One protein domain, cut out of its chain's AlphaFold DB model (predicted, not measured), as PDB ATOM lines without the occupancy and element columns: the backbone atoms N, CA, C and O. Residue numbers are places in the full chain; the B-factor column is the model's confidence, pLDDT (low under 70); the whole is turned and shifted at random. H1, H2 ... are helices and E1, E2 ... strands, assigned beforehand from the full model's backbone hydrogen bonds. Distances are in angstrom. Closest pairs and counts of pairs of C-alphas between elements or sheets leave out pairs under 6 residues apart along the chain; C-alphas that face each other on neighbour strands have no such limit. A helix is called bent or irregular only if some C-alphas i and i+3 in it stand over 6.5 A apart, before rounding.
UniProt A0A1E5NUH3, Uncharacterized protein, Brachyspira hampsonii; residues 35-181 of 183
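This is residues 35 to 181 of the 183 residues of an uncharacterized protein of Brachyspira hampsonii (UniProt A0A1E5NUH3). A strongly twisted sheet of five strands, E5 to E9, curls like part of a barrel and folds back on itself at E7, and one long helix, H2, packs across its strands E5 and E6. A small sheet of three short strands, E2 to E4, follows the last residue of H2 and meets the beginning of E5 through E4, while the short helix H1 meets H2 near its first residues. The printed part has 147 residues, with two named helices and nine named strands in the order E1, H1, H2, then E2 to E9; both sheets are antiparallel, in the orders E5, E6, E7, E8, E9 and E2, E3, E4. The class is mixed, helices and strands, though under half of the residues are in named elements. The whole is compact, with a radius of gyration of the C-alphas of 14.8 A, and spans 41 by 40 by 27 A.

Strand E1, residues 43 to 45, begins at C-alpha 43 at (128.525, 123.041, 101.880). Helix H1 holds residues 51 to 54. Helix H2, residues 61 to 75, runs 20.8 A from C-alpha 61 at (130.724, 125.053, 78.503) to C-alpha 75 at (122.271, 117.317, 95.821). The strands of the small sheet are E2, residues 79 to 81, E3, residues 89 to 93, and E4, residues 99 to 101. E5, residues 110 to 120, measures 21.2 A and bends by 94 degrees at residue 113. E6, residues 123 to 132, measures 25.8 A and bends by 61 degrees at residue 126. E7, residues 141 to 146, measures 16.8 A, and E8, residues 151 to 158, measures 22.8 A. E9, residues 169 to 172, ends at C-alpha 172 at (104.638, 121.096, 88.201).

E5 to E9 form a meander, each strand the antiparallel neighbour of the one before. N 116 and O 127 of the hairpin E5 and E6 are 2.8 A apart, N 128 and O 144 of E6 and E7 2.8 A, N 155 and O 143 of E7 and E8 2.8 A, and N 156 and O 171 of E8 and E9 2.9 A, each within hydrogen-bond range. It is also a folded sheet, one sheet bent back on itself: E5 and E6 face E8 and E9, with 14 pairs of C-alphas within 11 A and E7 as the hinge. E5 and E9 are its edge strands. H2 is on this sheet at a height of 7.2 A over the sheet. It lies over E6 and, only just, over E5, on which 3 of its C-alphas fall. On the local plane it runs across the strands, at 72 degrees to E6. The closest C-alphas of H2 and E5 are those of Thr 68 and Ala 115, 4.9 A apart. H1 is not on the sheet; it touches H2 at residues 62 to 66 alone, where the C-alphas of Ile 53 and Lys 63 are closest, 5.8 A apart. In H2 every O i to N i+4 pair is within hydrogen-bond range, and H1 is too short for such a pair. E2, E3 and E4 form a second meander, with N 80 and O 91 at 2.8 A and N 100 and O 92 at 2.8 A. The closest C-alphas of E4 and E5 are those of Tyr 99 and Asp 110, 4.9 A apart. E1 pairs with no named strand, but residues 43 to 44 of it pair antiparallel with residues 35 to 36; its closest C-alphas to H2 are those of Tyr 45 and Thr 74, 5.7 A apart.

The two C-alphas farthest apart, those of Ala 37 and Ala 160, are 42.7 A from each other. The printed part has no cut, and no link is long. Near its last residue, residues 178 to 179 pair antiparallel with residues 151 to 152 of E8. The mean pLDDT of the printed part is 90.2, and residues 35 to 42 are under 70.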
ATOM      1  N   SER A  35     126.720 129.208 103.445       56.41
ATOM      2  CA  SER A  35     127.771 128.402 104.067       56.41
ATOM      3  C   SER A  35     127.259 127.806 105.367       56.41
ATOM      4  O   SER A  35     126.895 128.536 106.287       56.41
ATOM      5  N   ILE A  36     127.280 126.482 105.445       52.94
ATOM      6  CA  ILE A  36     126.648 125.731 106.526       52.94
ATOM      7  C   ILE A  36     127.666 124.878 107.258       52.94
ATOM      8  O   ILE A  36     128.354 124.072 106.636       52.94
ATOM      9  N   ALA A  37     127.729 125.015 108.584       45.09
ATOM     10  CA  ALA A  37     128.620 124.237 109.437       45.09
ATOM     11  C   ALA A  37     127.831 123.309 110.376       45.09
ATOM     12  O   ALA A  37     127.496 123.709 111.485       45.09
ATOM     13  N   ALA A  38     127.572 122.063 109.944       35.50
ATOM     14  CA  ALA A  38     127.528 120.854 110.792       35.50
ATOM     15  C   ALA A  38     127.118 119.597 109.987       35.50
ATOM     16  O   ALA A  38     125.970 119.493 109.562       35.50
ATOM     17  N   GLY A  39     128.031 118.615 109.890       41.22
ATOM     18  CA  GLY A  39     127.783 117.244 109.398       41.22
ATOM     19  C   GLY A  39     128.048 117.025 107.898       41.22
ATOM     20  O   GLY A  39     127.336 117.566 107.069       41.22
ATOM     21  N   SER A  40     129.084 116.230 107.581       42.25
ATOM     22  CA  SER A  40     129.674 115.963 106.246       42.25
ATOM     23  C   SER A  40     129.946 117.203 105.373       42.25
ATOM     24  O   SER A  40     129.295 117.428 104.357       42.25
ATOM     25  N   GLY A  41     130.982 117.958 105.759       55.06
ATOM     26  CA  GLY A  41     131.575 119.037 104.962       55.06
ATOM     27  C   GLY A  41     130.793 120.348 105.016       55.06
ATOM     28  O   GLY A  41     129.569 120.360 104.967       55.06
ATOM     29  N   ASN A  42     131.504 121.473 105.111       61.19
ATOM     30  CA  ASN A  42     130.871 122.772 104.909       61.19
ATOM     31  C   ASN A  42     130.404 122.838 103.451       61.19
ATOM     32  O   ASN A  42     131.243 122.856 102.548       61.19
ATOM     33  N   ARG A  43     129.090 122.837 103.217       72.62
ATOM     34  CA  ARG A  43     128.525 123.041 101.880       72.62
ATOM     35  C   ARG A  43     128.143 124.501 101.716       72.62
ATOM     36  O   ARG A  43     127.533 125.086 102.606       72.62
ATOM     37  N   ASN A  44     128.517 125.056 100.569       78.12
ATOM     38  CA  ASN A  44     128.024 126.340 100.098       78.12
ATOM     39  C   ASN A  44     126.882 126.047  99.137       78.12
ATOM     40  O   ASN A  44     127.114 125.639  97.998       78.12
ATOM     41  N   TYR A  45     125.652 126.191  99.617       85.88
ATOM     42  CA  TYR A  45     124.490 125.940  98.782       85.88
ATOM     43  C   TYR A  45     124.222 127.121  97.868       85.88
ATOM     44  O   TYR A  45     124.165 128.264  98.321       85.88
ATOM     45  N   ARG A  46     123.989 126.827  96.590       92.12
ATOM     46  CA  ARG A  46     123.501 127.794  95.615       92.12
ATOM     47  C   ARG A  46     122.265 127.227  94.932       92.12
ATOM     48  O   ARG A  46     122.366 126.337  94.095       92.12
ATOM     49  N   PHE A  47     121.108 127.764  95.303       94.06
ATOM     50  CA  PHE A  47     119.814 127.308  94.789       94.06
ATOM     51  C   PHE A  47     119.369 128.058  93.538       94.06
ATOM     52  O   PHE A  47     118.684 127.494  92.692       94.06
ATOM     53  N   LEU A  48     119.756 129.327  93.416       95.56
ATOM     54  CA  LEU A  48     119.326 130.209  92.338       95.56
ATOM     55  C   LEU A  48     120.437 130.398  91.317       95.56
ATOM     56  O   LEU A  48     121.627 130.431  91.651       95.56
ATOM     57  N   ALA A  49     120.027 130.494  90.060       94.19
ATOM     58  CA  ALA A  49     120.928 130.690  88.947       94.19
ATOM     59  C   ALA A  49     121.404 132.147  88.870       94.19
ATOM     60  O   ALA A  49     120.661 133.099  89.109       94.19
ATOM     61  N   ASP A  50     122.664 132.331  88.489       93.25
ATOM     62  CA  ASP A  50     123.206 133.642  88.157       93.25
ATOM     63  C   ASP A  50     122.636 134.146  86.829       93.25
ATOM     64  O   ASP A  50     122.705 133.459  85.807       93.25
ATOM     65  N   GLU A  51     122.106 135.369  86.842       92.19
ATOM     66  CA  GLU A  51     121.489 135.990  85.670       92.19
ATOM     67  C   GLU A  51     122.447 136.041  84.475       92.19
ATOM     68  O   GLU A  51     122.056 135.781  83.340       92.19
ATOM     69  N   THR A  52     123.733 136.297  84.722       94.25
ATOM     70  CA  THR A  52     124.740 136.365  83.656       94.25
ATOM     71  C   THR A  52     124.982 135.008  82.998       94.25
ATOM     72  O   THR A  52     125.245 134.953  81.797       94.25
ATOM     73  N   ILE A  53     124.843 133.917  83.756       96.00
ATOM     74  CA  ILE A  53     124.962 132.548  83.249       96.00
ATOM     75  C   ILE A  53     123.703 132.144  82.478       96.00
ATOM     76  O   ILE A  53     123.802 131.448  81.466       96.00
ATOM     77  N   LEU A  54     122.521 132.596  82.906       93.56
ATOM     78  CA  LEU A  54     121.257 132.282  82.234       93.56
ATOM     79  C   LEU A  54     121.237 132.742  80.772       93.56
ATOM     80  O   LEU A  54     120.741 131.997  79.925       93.56
ATOM     81  N   TYR A  55     121.832 133.899  80.463       94.12
ATOM     82  CA  TYR A  55     121.907 134.434  79.095       94.12
ATOM     83  C   TYR A  55     122.901 133.712  78.172       94.12
ATOM     84  O   TYR A  55     122.922 133.993  76.973       94.12
ATOM     85  N   LEU A  56     123.727 132.798  78.688       95.69
ATOM     86  CA  LEU A  56     124.607 131.984  77.850       95.69
ATOM     87  C   LEU A  56     123.814 130.883  77.128       95.69
ATOM     88  O   LEU A  56     122.798 130.383  77.622       95.69
ATOM     89  N   ASP A  57     124.300 130.474  75.960       96.38
ATOM     90  CA  ASP A  57     123.752 129.328  75.235       96.38
ATOM     91  C   ASP A  57     124.094 128.012  75.960       96.38
ATOM     92  O   ASP A  57     125.114 127.919  76.642       96.38
ATOM     93  N   TRP A  58     123.260 126.977  75.827       92.69
ATOM     94  CA  TRP A  58     123.527 125.664  76.437       92.69
ATOM     95  C   TRP A  58     124.700 124.917  75.793       92.69
ATOM     96  O   TRP A  58     125.202 123.968  76.382       92.69
ATOM     97  N   THR A  59     125.173 125.351  74.625       94.88
ATOM     98  CA  THR A  59     126.439 124.898  74.029       94.88
ATOM     99  C   THR A  59     127.665 125.564  74.660       94.88
ATOM    100  O   THR A  59     128.785 125.099  74.442       94.88
ATOM    101  N   ASP A  60     127.485 126.622  75.464       97.31
ATOM    102  CA  ASP A  60     128.578 127.264  76.187       97.31
ATOM    103  C   ASP A  60     128.999 126.395  77.385       97.31
ATOM    104  O   ASP A  60     128.202 126.172  78.308       97.31
ATOM    105  N   PRO A  61     130.261 125.930  77.433       96.62
ATOM    106  CA  PRO A  61     130.724 125.053  78.503       96.62
ATOM    107  C   PRO A  61     130.622 125.702  79.887       96.62
ATOM    108  O   PRO A  61     130.441 124.990  80.869       96.62
ATOM    109  N   ARG A  62     130.672 127.038  79.986       97.25
ATOM    110  CA  ARG A  62     130.550 127.749  81.267       97.25
ATOM    111  C   ARG A  62     129.165 127.579  81.879       97.25
ATOM    112  O   ARG A  62     129.054 127.483  83.096       97.25
ATOM    113  N   LYS A  63     128.113 127.535  81.054       97.69
ATOM    114  CA  LYS A  63     126.742 127.320  81.528       97.69
ATOM    115  C   LYS A  63     126.560 125.887  82.010       97.69
ATOM    116  O   LYS A  63     126.081 125.678  83.122       97.69
ATOM    117  N   ILE A  64     127.001 124.914  81.213       96.88
ATOM    118  CA  ILE A  64     126.936 123.492  81.573       96.88
ATOM    119  C   ILE A  64     127.685 123.231  82.887       96.88
ATOM    120  O   ILE A  64     127.124 122.620  83.799       96.88
ATOM    121  N   ASP A  65     128.925 123.717  82.995       97.56
ATOM    122  CA  ASP A  65     129.768 123.544  84.181       97.56
ATOM    123  C   ASP A  65     129.152 124.208  85.417       97.56
ATOM    124  O   ASP A  65     129.059 123.584  86.473       97.56
ATOM    125  N   TYR A  66     128.638 125.433  85.270       97.06
ATOM    126  CA  TYR A  66     127.978 126.152  86.353       97.06
ATOM    127  C   TYR A  66     126.784 125.380  86.924       97.06
ATOM    128  O   TYR A  66     126.711 125.171  88.136       97.06
ATOM    129  N   PHE A  67     125.845 124.949  86.076       97.75
ATOM    130  CA  PHE A  67     124.659 124.229  86.547       97.75
ATOM    131  C   PHE A  67     125.034 122.868  87.128       97.75
ATOM    132  O   PHE A  67     124.547 122.508  88.199       97.75
ATOM    133  N   THR A  68     125.939 122.139  86.471       97.56
ATOM    134  CA  THR A  68     126.375 120.813  86.928       97.56
ATOM    135  C   THR A  68     127.069 120.904  88.279       97.56
ATOM    136  O   THR A  68     126.654 120.233  89.218       97.56
ATOM    137  N   THR A  69     128.068 121.774  88.421       95.81
ATOM    138  CA  THR A  69     128.830 121.917  89.666       95.81
ATOM    139  C   THR A  69     127.939 122.341  90.832       95.81
ATOM    140  O   THR A  69     127.999 121.735  91.901       95.81
ATOM    141  N   ASN A  70     127.063 123.334  90.642       96.06
ATOM    142  CA  ASN A  70     126.189 123.804  91.723       96.06
ATOM    143  C   ASN A  70     125.101 122.785  92.097       96.06
ATOM    144  O   ASN A  70     124.814 122.615  93.285       96.06
ATOM    145  N   TRP A  71     124.526 122.075  91.119       97.00
ATOM    146  CA  TRP A  71     123.560 121.015  91.410       97.00
ATOM    147  C   TRP A  71     124.214 119.852  92.155       97.00
ATOM    148  O   TRP A  71     123.700 119.422  93.184       97.00
ATOM    149  N   MET A  72     125.383 119.396  91.694       95.06
ATOM    150  CA  MET A  72     126.123 118.322  92.355       95.06
ATOM    151  C   MET A  72     126.500 118.719  93.786       95.06
ATOM    152  O   MET A  72     126.207 117.976  94.716       95.06
ATOM    153  N   ASN A  73     127.023 119.930  94.002       92.62
ATOM    154  CA  ASN A  73     127.308 120.433  95.351       92.62
ATOM    155  C   ASN A  73     126.066 120.458  96.256       92.62
ATOM    156  O   ASN A  73     126.166 120.202  97.459       92.62
ATOM    157  N   THR A  74     124.896 120.756  95.690       92.38
ATOM    158  CA  THR A  74     123.634 120.811  96.434       92.38
ATOM    159  C   THR A  74     123.108 119.419  96.761       92.38
ATOM    160  O   THR A  74     122.699 119.181  97.895       92.38
ATOM    161  N   PHE A  75     123.128 118.498  95.797       94.81
ATOM    162  CA  PHE A  75     122.271 117.317  95.821       94.81
ATOM    163  C   PHE A  75     123.010 115.974  95.826       94.81
ATOM    164  O   PHE A  75     122.341 114.952  95.858       94.81
ATOM    165  N   THR A  76     124.346 115.913  95.834       94.50
ATOM    166  CA  THR A  76     125.075 114.654  96.116       94.50
ATOM    167  C   THR A  76     125.109 114.344  97.606       94.50
ATOM    168  O   THR A  76     125.130 115.270  98.411       94.50
ATOM    169  N   ASP A  77     125.174 113.070  97.994       93.50
ATOM    170  CA  ASP A  77     125.334 112.622  99.391       93.50
ATOM    171  C   ASP A  77     124.382 113.313 100.392       93.50
ATOM    172  O   ASP A  77     124.755 113.623 101.528       93.50
ATOM    173  N   GLN A  78     123.155 113.617  99.963       92.88
ATOM    174  CA  GLN A  78     122.141 114.261 100.792       92.88
ATOM    175  C   GLN A  78     121.247 113.223 101.453       92.88
ATOM    176  O   GLN A  78     120.896 112.201 100.868       92.88
ATOM    177  N   THR A  79     120.802 113.529 102.670       94.19
ATOM    178  CA  THR A  79     119.636 112.865 103.264       94.19
ATOM    179  C   THR A  79     118.405 113.720 103.002       94.19
ATOM    180  O   THR A  79     118.381 114.897 103.357       94.19
ATOM    181  N   ILE A  80     117.376 113.112 102.419       95.56
ATOM    182  CA  ILE A  80     116.103 113.764 102.135       95.56
ATOM    183  C   ILE A  80     115.118 113.407 103.242       95.56
ATOM    184  O   ILE A  80     114.827 112.234 103.481       95.56
ATOM    185  N   TYR A  81     114.577 114.415 103.910       95.00
ATOM    186  CA  TYR A  81     113.615 114.260 104.996       95.00
ATOM    187  C   TYR A  81     112.200 114.620 104.549       95.00
ATOM    188  O   TYR A  81     111.997 115.290 103.542       95.00
ATOM    189  N   SER A  82     111.197 114.200 105.313       93.56
ATOM    190  CA  SER A  82     109.814 114.597 105.066       93.56
ATOM    191  C   SER A  82     109.607 116.063 105.430       93.56
ATOM    192  O   SER A  82     109.927 116.479 106.543       93.56
ATOM    193  N   THR A  83     108.989 116.828 104.532       88.50
ATOM    194  CA  THR A  83     108.596 118.224 104.786       88.50
ATOM    195  C   THR A  83     107.592 118.338 105.943       88.50
ATOM    196  O   THR A  83     107.625 119.300 106.702       88.50
ATOM    197  N   TYR A  84     106.718 117.340 106.120       86.88
ATOM    198  CA  TYR A  84     105.676 117.344 107.159       86.88
ATOM    199  C   TYR A  84     106.139 116.738 108.490       86.88
ATOM    200  O   TYR A  84     105.523 116.978 109.529       86.88
ATOM    201  N   ALA A  85     107.212 115.944 108.468       89.62
ATOM    202  CA  ALA A  85     107.795 115.304 109.641       89.62
ATOM    203  C   ALA A  85     109.334 115.281 109.515       89.62
ATOM    204  O   ALA A  85     109.893 114.253 109.135       89.62
ATOM    205  N   PRO A  86     110.039 116.382 109.856       82.69
ATOM    206  CA  PRO A  86     111.477 116.588 109.585       82.69
ATOM    207  C   PRO A  86     112.464 115.591 110.225       82.69
ATOM    208  O   PRO A  86     113.680 115.687 110.041       82.69
ATOM    209  N   THR A  87     111.961 114.640 111.012       89.38
ATOM    210  CA  THR A  87     112.719 113.524 111.592       89.38
ATOM    211  C   THR A  87     112.634 112.242 110.758       89.38
ATOM    212  O   THR A  87     113.443 111.340 110.960       89.38
ATOM    213  N   ILE A  88     111.688 112.152 109.820       94.31
ATOM    214  CA  ILE A  88     111.483 110.995 108.945       94.31
ATOM    215  C   ILE A  88     112.334 111.163 107.689       94.31
ATOM    216  O   ILE A  88     112.226 112.174 107.000       94.31
ATOM    217  N   ILE A  89     113.151 110.158 107.377       94.88
ATOM    218  CA  ILE A  89     113.939 110.091 106.142       94.88
ATOM    219  C   ILE A  89     113.048 109.536 105.023       94.88
ATOM    220  O   ILE A  89     112.486 108.450 105.152       94.88
ATOM    221  N   MET A  90     112.928 110.286 103.931       94.88
ATOM    222  CA  MET A  90     112.175 109.926 102.723       94.88
ATOM    223  C   MET A  90     113.067 109.289 101.660       94.88
ATOM    224  O   MET A  90     112.612 108.451 100.878       94.88
ATOM    225  N   GLY A  91     114.344 109.654 101.652       95.31
ATOM    226  CA  GLY A  91     115.308 109.164 100.686       95.31
ATOM    227  C   GLY A  91     116.699 109.702 100.950       95.31
ATOM    228  O   GLY A  91     116.961 110.351 101.963       95.31
ATOM    229  N   TYR A  92     117.590 109.414 100.023       95.69
ATOM    230  CA  TYR A  92     118.944 109.934 100.018       95.69
ATOM    231  C   TYR A  92     119.480 109.960  98.597       95.69
ATOM    232  O   TYR A  92     118.927 109.321  97.696       95.69
ATOM    233  N   THR A  93     120.567 110.687  98.412       96.38
ATOM    234  CA  THR A  93     121.285 110.747  97.147       96.38
ATOM    235  C   THR A  93     122.710 110.241  97.306       96.38
ATOM    236  O   THR A  93     123.279 110.328  98.392       96.38
ATOM    237  N   ASP A  94     123.272 109.666  96.242       95.81
ATOM    238  CA  ASP A  94     124.668 109.210  96.223       95.81
ATOM    239  C   ASP A  94     125.637 110.294  95.714       95.81
ATOM    240  O   ASP A  94     125.249 111.432  95.421       95.81
ATOM    241  N   ASP A  95     126.909 109.928  95.582       95.31
ATOM    242  CA  ASP A  95     128.005 110.764  95.079       95.31
ATOM    243  C   ASP A  95     127.814 111.225  93.620       95.31
ATOM    244  O   ASP A  95     128.471 112.155  93.151       95.31
ATOM    245  N   LYS A  96     126.879 110.599  92.897       96.56
ATOM    246  CA  LYS A  96     126.464 110.934  91.527       96.56
ATOM    247  C   LYS A  96     125.098 111.619  91.487       96.56
ATOM    248  O   LYS A  96     124.526 111.764  90.406       96.56
ATOM    249  N   ALA A  97     124.590 112.025  92.648       96.94
ATOM    250  CA  ALA A  97     123.285 112.636  92.845       96.94
ATOM    251  C   ALA A  97     122.104 111.756  92.398       96.94
ATOM    252  O   ALA A  97     121.017 112.295  92.190       96.94
ATOM    253  N   ASN A  98     122.270 110.433  92.249       97.56
ATOM    254  CA  ASN A  98     121.144 109.530  91.998       97.56
ATOM    255  C   ASN A  98     120.274 109.442  93.244       97.56
ATOM    256  O   ASN A  98     120.797 109.355  94.351       97.56
ATOM    257  N   TYR A  99     118.960 109.407  93.059       96.69
ATOM    258  CA  TYR A  99     118.001 109.371  94.153       96.69
ATOM    259  C   TYR A  99     117.622 107.937  94.516       96.69
ATOM    260  O   TYR A  99     117.228 107.143  93.657       96.69
ATOM    261  N   TYR A 100     117.624 107.639  95.812       95.50
ATOM    262  CA  TYR A 100     117.139 106.393  96.393       95.50
ATOM    263  C   TYR A 100     116.004 106.711  97.360       95.50
ATOM    264  O   TYR A 100     116.122 107.585  98.220       95.50
ATOM    265  N   ALA A 101     114.888 105.995  97.241       92.44
ATOM    266  CA  ALA A 101     113.821 106.102  98.228       92.44
ATOM    267  C   ALA A 101     114.190 105.310  99.487       92.44
ATOM    268  O   ALA A 101     114.751 104.220  99.395       92.44
ATOM    269  N   ALA A 102     113.832 105.815 100.668       91.00
ATOM    270  CA  ALA A 102     114.199 105.185 101.939       91.00
ATOM    271  C   ALA A 102     113.650 103.754 102.091       91.00
ATOM    272  O   ALA A 102     114.256 102.919 102.756       91.00
ATOM    273  N   ASN A 103     112.518 103.452 101.450       88.94
ATOM    274  CA  ASN A 103     111.931 102.111 101.407       88.94
ATOM    275  C   ASN A 103     112.597 101.168 100.384       88.94
ATOM    276  O   ASN A 103     112.363  99.962 100.452       88.94
ATOM    277  N   TYR A 104     113.436 101.683  99.479       86.19
ATOM    278  CA  TYR A 104     114.192 100.916  98.480       86.19
ATOM    279  C   TYR A 104     115.657 101.385  98.399       86.19
ATOM    280  O   TYR A 104     116.112 101.842  97.350       86.19
ATOM    281  N   PRO A 105     116.433 101.243  99.487       84.00
ATOM    282  CA  PRO A 105     117.760 101.845  99.590       84.00
ATOM    283  C   PRO A 105     118.778 101.298  98.566       84.00
ATOM    284  O   PRO A 105     119.694 101.982  98.122       84.00
ATOM    285  N   ASN A 106     118.615 100.056  98.120       88.00
ATOM    286  CA  ASN A 106     119.579  99.420  97.216       88.00
ATOM    287  C   ASN A 106     119.198  99.550  95.734       88.00
ATOM    288  O   ASN A 106     119.743  98.844  94.888       88.00
ATOM    289  N   THR A 107     118.219 100.393  95.404       91.44
ATOM    290  CA  THR A 107     117.739 100.580  94.035       91.44
ATOM    291  C   THR A 107     117.668 102.063  93.731       91.44
ATOM    292  O   THR A 107     116.970 102.803  94.419       91.44
ATOM    293  N   VAL A 108     118.384 102.481  92.686       94.38
ATOM    294  CA  VAL A 108     118.244 103.834  92.145       94.38
ATOM    295  C   VAL A 108     116.786 104.002  91.734       94.38
ATOM    296  O   VAL A 108     116.325 103.313  90.824       94.38
ATOM    297  N   ARG A 109     116.063 104.884  92.429       93.31
ATOM    298  CA  ARG A 109     114.718 105.282  92.018       93.31
ATOM    299  C   ARG A 109     114.850 106.187  90.811       93.31
ATOM    300  O   ARG A 109     114.423 105.808  89.734       93.31
ATOM    301  N   ASP A 110     115.529 107.316  90.985       94.62
ATOM    302  CA  ASP A 110     115.699 108.309  89.934       94.62
ATOM    303  C   ASP A 110     117.181 108.465  89.588       94.62
ATOM    304  O   ASP A 110     117.995 108.892  90.412       94.62
ATOM    305  N   ARG A 111     117.546 108.124  88.350       96.31
ATOM    306  CA  ARG A 111     118.911 108.282  87.845       96.31
ATOM    307  C   ARG A 111     119.118 109.706  87.355       96.31
ATOM    308  O   ARG A 111     118.386 110.162  86.475       96.31
ATOM    309  N   PHE A 112     120.146 110.372  87.876       97.69
ATOM    310  CA  PHE A 112     120.542 111.699  87.416       97.69
ATOM    311  C   PHE A 112     120.997 111.648  85.950       97.69
ATOM    312  O   PHE A 112     121.704 110.723  85.540       97.69
ATOM    313  N   LYS A 113     120.574 112.629  85.148       96.50
ATOM    314  CA  LYS A 113     120.932 112.735  83.726       96.50
ATOM    315  C   LYS A 113     121.802 113.953  83.454       96.50
ATOM    316  O   LYS A 113     122.872 113.801  82.872       96.50
ATOM    317  N   PHE A 114     121.354 115.138  83.856       97.25
ATOM    318  CA  PHE A 114     122.098 116.392  83.713       97.25
ATOM    319  C   PHE A 114     121.473 117.491  84.578       97.25
ATOM    320  O   PHE A 114     120.307 117.399  84.962       97.25
ATOM    321  N   ALA A 115     122.242 118.538  84.872       98.25
ATOM    322  CA  ALA A 115     121.750 119.722  85.567       98.25
ATOM    323  C   ALA A 115     121.219 120.768  84.579       98.25
ATOM    324  O   ALA A 115     121.713 120.881  83.457       98.25
ATOM    325  N   THR A 116     120.216 121.542  84.990       97.56
ATOM    326  CA  THR A 116     119.577 122.557  84.148       97.56
ATOM    327  C   THR A 116     118.976 123.704  84.970       97.56
ATOM    328  O   THR A 116     119.001 123.668  86.202       97.56
ATOM    329  N   ASN A 117     118.454 124.733  84.297       96.06
ATOM    330  CA  ASN A 117     117.692 125.800  84.941       96.06
ATOM    331  C   ASN A 117     116.219 125.402  85.096       96.06
ATOM    332  O   ASN A 117     115.651 124.740  84.228       96.06
ATOM    333  N   VAL A 118     115.596 125.822  86.194       97.06
ATOM    334  CA  VAL A 118     114.178 125.578  86.476       97.06
ATOM    335  C   VAL A 118     113.490 126.895  86.784       97.06
ATOM    336  O   VAL A 118     113.734 127.501  87.825       97.06
ATOM    337  N   THR A 119     112.594 127.318  85.898       95.75
ATOM    338  CA  THR A 119     111.757 128.492  86.136       95.75
ATOM    339  C   THR A 119     110.554 128.102  86.987       95.75
ATOM    340  O   THR A 119     109.689 127.344  86.544       95.75
ATOM    341  N   ASP A 120     110.450 128.651  88.194       94.69
ATOM    342  CA  ASP A 120     109.275 128.479  89.044       94.69
ATOM    343  C   ASP A 120     108.923 129.773  89.779       94.69
ATOM    344  O   ASP A 120     109.783 130.429  90.361       94.69
ATOM    345  N   ASN A 121     107.642 130.154  89.745       92.88
ATOM    346  CA  ASN A 121     107.132 131.383  90.363       92.88
ATOM    347  C   ASN A 121     107.963 132.648  90.037       92.88
ATOM    348  O   ASN A 121     108.139 133.528  90.879       92.88
ATOM    349  N   GLY A 122     108.469 132.746  88.802       92.62
ATOM    350  CA  GLY A 122     109.269 133.885  88.335       92.62
ATOM    351  C   GLY A 122     110.712 133.916  88.850       92.62
ATOM    352  O   GLY A 122     111.384 134.928  88.669       92.62
ATOM    353  N   LYS A 123     111.181 132.837  89.484       95.62
ATOM    354  CA  LYS A 123     112.575 132.634  89.886       95.62
ATOM    355  C   LYS A 123     113.224 131.559  89.024       95.62
ATOM    356  O   LYS A 123     112.546 130.658  88.537       95.62
ATOM    357  N   GLU A 124     114.540 131.648  88.894       96.69
ATOM    358  CA  GLU A 124     115.362 130.719  88.122       96.69
ATOM    359  C   GLU A 124     116.228 129.903  89.077       96.69
ATOM    360  O   GLU A 124     117.213 130.394  89.630       96.69
ATOM    361  N   TYR A 125     115.830 128.657  89.297       97.88
ATOM    362  CA  TYR A 125     116.524 127.715  90.162       97.88
ATOM    363  C   TYR A 125     117.545 126.883  89.387       97.88
ATOM    364  O   TYR A 125     117.432 126.667  88.180       97.88
ATOM    365  N   ILE A 126     118.532 126.376  90.113       98.25
ATOM    366  CA  ILE A 126     119.430 125.314  89.670       98.25
ATOM    367  C   ILE A 126     118.760 123.984  90.024       98.25
ATOM    368  O   ILE A 126     118.391 123.756  91.176       98.25
ATOM    369  N   GLY A 127     118.589 123.111  89.034       98.12
ATOM    370  CA  GLY A 127     117.942 121.814  89.207       98.12
ATOM    371  C   GLY A 127     118.631 120.694  88.439       98.12
ATOM    372  O   GLY A 127     119.578 120.914  87.682       98.12
ATOM    373  N   GLY A 128     118.128 119.479  88.620       98.31
ATOM    374  CA  GLY A 128     118.565 118.282  87.915       98.31
ATOM    375  C   GLY A 128     117.421 117.602  87.180       98.31
ATOM    376  O   GLY A 128     116.297 117.526  87.676       98.31
ATOM    377  N   VAL A 129     117.719 117.076  85.997       97.75
ATOM    378  CA  VAL A 129     116.836 116.181  85.250       97.75
ATOM    379  C   VAL A 129     117.178 114.741  85.593       97.75
ATOM    380  O   VAL A 129     118.343 114.334  85.613       97.75
ATOM    381  N   TYR A 130     116.128 113.967  85.820       96.69
ATOM    382  CA  TYR A 130     116.175 112.602  86.291       96.69
ATOM    383  C   TYR A 130     115.234 111.704  85.500       96.69
ATOM    384  O   TYR A 130     114.194 112.146  85.006       96.69
ATOM    385  N   TYR A 131     115.581 110.423  85.448       94.81
ATOM    386  CA  TYR A 131     114.719 109.374  84.924       94.81
ATOM    387  C   TYR A 131     114.474 108.308  85.995       94.81
ATOM    388  O   TYR A 131     115.432 107.751  86.531       94.81
ATOM    389  N   ASP A 132     113.207 108.028  86.281       92.38
ATOM    390  CA  ASP A 132     112.753 106.982  87.194       92.38
ATOM    391  C   ASP A 132     113.002 105.606  86.559       92.38
ATOM    392  O   ASP A 132     112.387 105.234  85.558       92.38
ATOM    393  N   GLU A 133     113.944 104.856  87.124       87.44
ATOM    394  CA  GLU A 133     114.295 103.503  86.684       87.44
ATOM    395  C   GLU A 133     113.564 102.413  87.471       87.44
ATOM    396  O   GLU A 133     113.554 101.250  87.054       87.44
ATOM    397  N   ALA A 134     112.957 102.772  88.603       84.25
ATOM    398  CA  ALA A 134     112.265 101.830  89.468       84.25
ATOM    399  C   ALA A 134     110.806 101.633  89.037       84.25
ATOM    400  O   ALA A 134     110.295 100.507  89.062       84.25
ATOM    401  N   SER A 135     110.127 102.706  88.631       78.94
ATOM    402  CA  SER A 135     108.755 102.642  88.141       78.94
ATOM    403  C   SER A 135     108.696 102.208  86.676       78.94
ATOM    404  O   SER A 135     109.490 102.614  85.834       78.94
ATOM    405  N   LYS A 136     107.683 101.399  86.346       71.31
ATOM    406  CA  LYS A 136     107.313 101.062  84.957       71.31
ATOM    407  C   LYS A 136     106.017 101.740  84.510       71.31
ATOM    408  O   LYS A 136     105.490 101.418  83.449       71.31
ATOM    409  N   TYR A 137     105.479 102.642  85.333       73.06
ATOM    410  CA  TYR A 137     104.165 103.247  85.137       73.06
ATOM    411  C   TYR A 137     104.175 104.742  85.469       73.06
ATOM    412  O   TYR A 137     104.898 105.196  86.353       73.06
ATOM    413  N   GLY A 138     103.305 105.497  84.793       80.00
ATOM    414  CA  GLY A 138     103.214 106.949  84.946       80.00
ATOM    415  C   GLY A 138     104.349 107.687  84.236       80.00
ATOM    416  O   GLY A 138     105.082 107.088  83.459       80.00
ATOM    417  N   ASN A 139     104.473 108.992  84.469       88.00
ATOM    418  CA  ASN A 139     105.563 109.787  83.900       88.00
ATOM    419  C   ASN A 139     106.873 109.407  84.594       88.00
ATOM    420  O   ASN A 139     106.928 109.471  85.824       88.00
ATOM    421  N   LEU A 140     107.909 109.048  83.838       92.44
ATOM    422  CA  LEU A 140     109.192 108.596  84.403       92.44
ATOM    423  C   LEU A 140     110.247 109.703  84.473       92.44
ATOM    424  O   LEU A 140     111.193 109.615  85.242       92.44
ATOM    425  N   TRP A 141     110.072 110.792  83.734       95.12
ATOM    426  CA  TRP A 141     110.980 111.931  83.812       95.12
ATOM    427  C   TRP A 141     110.620 112.864  84.969       95.12
ATOM    428  O   TRP A 141     109.443 113.191  85.182       95.12
ATOM    429  N   ARG A 142     111.639 113.326  85.695       95.44
ATOM    430  CA  ARG A 142     111.526 114.316  86.770       95.44
ATOM    431  C   ARG A 142     112.513 115.451  86.544       95.44
ATOM    432  O   ARG A 142     113.664 115.211  86.197       95.44
ATOM    433  N   LEU A 143     112.059 116.673  86.769       97.50
ATOM    434  CA  LEU A 143     112.910 117.850  86.890       97.50
ATOM    435  C   LEU A 143     112.815 118.307  88.339       97.50
ATOM    436  O   LEU A 143     111.748 118.743  88.760       97.50
ATOM    437  N   ILE A 144     113.893 118.137  89.097       98.12
ATOM    438  CA  ILE A 144     113.946 118.363  90.544       98.12
ATOM    439  C   ILE A 144     114.767 119.620  90.812       98.12
ATOM    440  O   ILE A 144     115.800 119.831  90.181       98.12
ATOM    441  N   TYR A 145     114.326 120.444  91.756       98.12
ATOM    442  CA  TYR A 145     115.092 121.571  92.282       98.12
ATOM    443  C   TYR A 145     114.840 121.710  93.783       98.12
ATOM    444  O   TYR A 145     113.856 121.192  94.318       98.12
ATOM    445  N   ILE A 146     115.749 122.412  94.455       96.44
ATOM    446  CA  ILE A 146     115.655 122.708  95.882       96.44
ATOM    447  C   ILE A 146     115.386 124.200  96.058       96.44
ATOM    448  O   ILE A 146     116.062 125.029  95.447       96.44
ATOM    449  N   THR A 147     114.391 124.542  96.877       94.06
ATOM    450  CA  THR A 147     114.104 125.939  97.226       94.06
ATOM    451  C   THR A 147     115.156 126.487  98.188       94.06
ATOM    452  O   THR A 147     115.917 125.748  98.808       94.06
ATOM    453  N   GLU A 148     115.170 127.799  98.396       91.38
ATOM    454  CA  GLU A 148     116.077 128.449  99.348       91.38
ATOM    455  C   GLU A 148     115.847 127.999 100.804       91.38
ATOM    456  O   GLU A 148     116.724 128.162 101.649       91.38
ATOM    457  N   ASN A 149     114.688 127.393 101.085       89.81
ATOM    458  CA  ASN A 149     114.338 126.802 102.378       89.81
ATOM    459  C   ASN A 149     114.726 125.315 102.483       89.81
ATOM    460  O   ASN A 149     114.443 124.674 103.495       89.81
ATOM    461  N   GLY A 150     115.341 124.749 101.442       91.69
ATOM    462  CA  GLY A 150     115.765 123.352 101.403       91.69
ATOM    463  C   GLY A 150     114.670 122.393 100.966       91.69
ATOM    464  O   GLY A 150     114.866 121.187 101.045       91.69
ATOM    465  N   GLU A 151     113.523 122.888 100.508       94.62
ATOM    466  CA  GLU A 151     112.392 122.045 100.125       94.62
ATOM    467  C   GLU A 151     112.619 121.455  98.730       94.62
ATOM    468  O   GLU A 151     112.942 122.174  97.787       94.62
ATOM    469  N   GLU A 152     112.411 120.147  98.587       96.62
ATOM    470  CA  GLU A 152     112.462 119.452  97.303       96.62
ATOM    471  C   GLU A 152     111.133 119.628  96.568       96.62
ATOM    472  O   GLU A 152     110.069 119.189  97.024       96.62
ATOM    473  N   GLN A 153     111.208 120.254  95.400       97.06
ATOM    474  CA  GLN A 153     110.107 120.428  94.466       97.06
ATOM    475  C   GLN A 153     110.450 119.755  93.143       97.06
ATOM    476  O   GLN A 153     111.621 119.573  92.798       97.06
ATOM    477  N   ALA A 154     109.420 119.396  92.378       96.50
ATOM    478  CA  ALA A 154     109.646 118.786  91.081       96.50
ATOM    479  C   ALA A 154     108.557 119.093  90.055       96.50
ATOM    480  O   ALA A 154     107.422 119.463  90.370       96.50
ATOM    481  N   PHE A 155     108.909 118.833  88.804       96.94
ATOM    482  CA  PHE A 155     108.004 118.713  87.676       96.94
ATOM    483  C   PHE A 155     108.101 117.295  87.114       96.94
ATOM    484  O   PHE A 155     109.151 116.653  87.201       96.94
ATOM    485  N   TYR A 156     107.029 116.810  86.499       94.56
ATOM    486  CA  TYR A 156     107.080 115.610  85.673       94.56
ATOM    487  C   TYR A 156     107.084 115.966  84.194       94.56
ATOM    488  O   TYR A 156     106.412 116.903  83.761       94.56
ATOM    489  N   GLY A 157     107.832 115.189  83.419       93.12
ATOM    490  CA  GLY A 157     107.814 115.295  81.969       93.12
ATOM    491  C   GLY A 157     106.481 114.825  81.410       93.12
ATOM    492  O   GLY A 157     106.018 113.740  81.757       93.12
ATOM    493  N   SER A 158     105.864 115.619  80.544       82.94
ATOM    494  CA  SER A 158     104.732 115.163  79.737       82.94
ATOM    495  C   SER A 158     105.249 114.587  78.421       82.94
ATOM    496  O   SER A 158     106.045 115.239  77.749       82.94
ATOM    497  N   GLY A 159     104.785 113.402  78.028       73.69
ATOM    498  CA  GLY A 159     105.171 112.782  76.759       73.69
ATOM    499  C   GLY A 159     105.518 111.305  76.907       73.69
ATOM    500  O   GLY A 159     105.041 110.632  77.819       73.69
ATOM    501  N   ALA A 160     106.319 110.791  75.973       70.44
ATOM    502  CA  ALA A 160     106.719 109.390  75.960       70.44
ATOM    503  C   ALA A 160     107.695 109.062  77.104       70.44
ATOM    504  O   ALA A 160     108.621 109.813  77.397       70.44
ATOM    505  N   ASN A 161     107.519 107.887  77.706       83.50
ATOM    506  CA  ASN A 161     108.392 107.345  78.749       83.50
ATOM    507  C   ASN A 161     109.602 106.612  78.151       83.50
ATOM    508  O   ASN A 161     109.828 105.437  78.434       83.50
ATOM    509  N   ASP A 162     110.339 107.286  77.274       85.19
ATOM    510  CA  ASP A 162     111.589 106.766  76.720       85.19
ATOM    511  C   ASP A 162     112.774 107.331  77.521       85.19
ATOM    512  O   ASP A 162     112.911 108.555  77.596       85.19
ATOM    513  N   PRO A 163     113.652 106.487  78.101       85.75
ATOM    514  CA  PRO A 163     114.846 106.946  78.814       85.75
ATOM    515  C   PRO A 163     115.856 107.707  77.946       85.75
ATOM    516  O   PRO A 163     116.769 108.326  78.498       85.75
ATOM    517  N   ASN A 164     115.725 107.657  76.618       87.62
ATOM    518  CA  ASN A 164     116.621 108.323  75.669       87.62
ATOM    519  C   ASN A 164     116.039 109.615  75.081       87.62
ATOM    520  O   ASN A 164     116.750 110.324  74.372       87.62
ATOM    521  N   THR A 165     114.776 109.932  75.377       89.50
ATOM    522  CA  THR A 165     114.094 111.111  74.831       89.50
ATOM    523  C   THR A 165     113.649 112.018  75.970       89.50
ATOM    524  O   THR A 165     112.705 111.704  76.694       89.50
ATOM    525  N   ILE A 166     114.340 113.149  76.133       90.31
ATOM    526  CA  ILE A 166     114.018 114.145  77.162       90.31
ATOM    527  C   ILE A 166     112.678 114.821  76.803       90.31
ATOM    528  O   ILE A 166     112.491 115.208  75.649       90.31
ATOM    529  N   PRO A 167     111.756 115.000  77.764       91.25
ATOM    530  CA  PRO A 167     110.501 115.712  77.545       91.25
ATOM    531  C   PRO A 167     110.705 117.182  77.160       91.25
ATOM    532  O   PRO A 167     111.506 117.889  77.772       91.25
ATOM    533  N   GLU A 168     109.904 117.663  76.211       90.06
ATOM    534  CA  GLU A 168     109.886 119.080  75.813       90.06
ATOM    535  C   GLU A 168     109.051 119.951  76.759       90.06
ATOM    536  O   GLU A 168     109.292 121.151  76.885       90.06
ATOM    537  N   SER A 169     108.072 119.358  77.447       91.69
ATOM    538  CA  SER A 169     107.204 120.066  78.383       91.69
ATOM    539  C   SER A 169     107.134 119.383  79.743       91.69
ATOM    540  O   SER A 169     107.179 118.156  79.875       91.69
ATOM    541  N   TRP A 170     107.012 120.227  80.765       94.56
ATOM    542  CA  TRP A 170     107.104 119.867  82.170       94.56
ATOM    543  C   TRP A 170     105.886 120.401  82.914       94.56
ATOM    544  O   TRP A 170     105.474 121.542  82.710       94.56
ATOM    545  N   VAL A 171     105.309 119.580  83.786       95.00
ATOM    546  CA  VAL A 171     104.144 119.951  84.595       95.00
ATOM    547  C   VAL A 171     104.512 119.877  86.066       95.00
ATOM    548  O   VAL A 171     105.035 118.866  86.534       95.00
ATOM    549  N   LYS A 172     104.258 120.965  86.794       95.56
ATOM    550  CA  LYS A 172     104.638 121.096  88.201       95.56
ATOM    551  C   LYS A 172     103.811 120.164  89.079       95.56
ATOM    552  O   LYS A 172     102.590 120.086  88.930       95.56
ATOM    553  N   TYR A 173     104.457 119.518  90.042       94.75
ATOM    554  CA  TYR A 173     103.744 118.874  91.138       94.75
ATOM    555  C   TYR A 173     103.188 119.911  92.122       94.75
ATOM    556  O   TYR A 173     103.792 120.947  92.385       94.75
ATOM    557  N   SER A 174     102.024 119.632  92.703       93.50
ATOM    558  CA  SER A 174     101.374 120.530  93.668       93.50
ATOM    559  C   SER A 174     101.788 120.269  95.124       93.50
ATOM    560  O   SER A 174     101.084 120.690  96.040       93.50
ATOM    561  N   TYR A 175     102.867 119.520  95.354       91.81
ATOM    562  CA  TYR A 175     103.326 119.099  96.676       91.81
ATOM    563  C   TYR A 175     104.855 118.997  96.723       91.81
ATOM    564  O   TYR A 175     105.499 118.791  95.697       91.81
ATOM    565  N   PHE A 176     105.415 119.107  97.926       93.69
ATOM    566  CA  PHE A 176     106.838 118.898  98.188       93.69
ATOM    567  C   PHE A 176     107.169 117.407  98.283       93.69
ATOM    568  O   PHE A 176     106.409 116.636  98.875       93.69
ATOM    569  N   PHE A 177     108.309 117.006  97.725       93.38
ATOM    570  CA  PHE A 177     108.793 115.621  97.765       93.38
ATOM    571  C   PHE A 177     109.582 115.314  99.039       93.38
ATOM    572  O   PHE A 177     109.569 114.183  99.527       93.38
ATOM    573  N   GLY A 178     110.213 116.335  99.608       94.56
ATOM    574  CA  GLY A 178     111.034 116.225 100.797       94.56
ATOM    575  C   GLY A 178     111.714 117.543 101.134       94.56
ATOM    576  O   GLY A 178     111.299 118.610 100.677       94.56
ATOM    577  N   TYR A 179     112.750 117.475 101.962       93.12
ATOM    578  CA  TYR A 179     113.607 118.610 102.272       93.12
ATOM    579  C   TYR A 179     115.032 118.158 102.627       93.12
ATOM    580  O   TYR A 179     115.217 117.100 103.237       93.12
ATOM    581  N   ILE A 180     116.029 118.964 102.263       92.31
ATOM    582  CA  ILE A 180     117.420 118.837 102.712       92.31
ATOM    583  C   ILE A 180     117.695 119.800 103.865       92.31
ATOM    584  O   ILE A 180     117.204 120.929 103.896       92.31
ATOM    585  N   LYS A 181     118.517 119.371 104.824       86.81
ATOM    586  CA  LYS A 181     118.896 120.210 105.964       86.81
ATOM    587  C   LYS A 181     119.915 121.269 105.555       86.81
ATOM    588  O   LYS A 181     121.068 120.961 105.269       86.81
TER     589      LYS A 181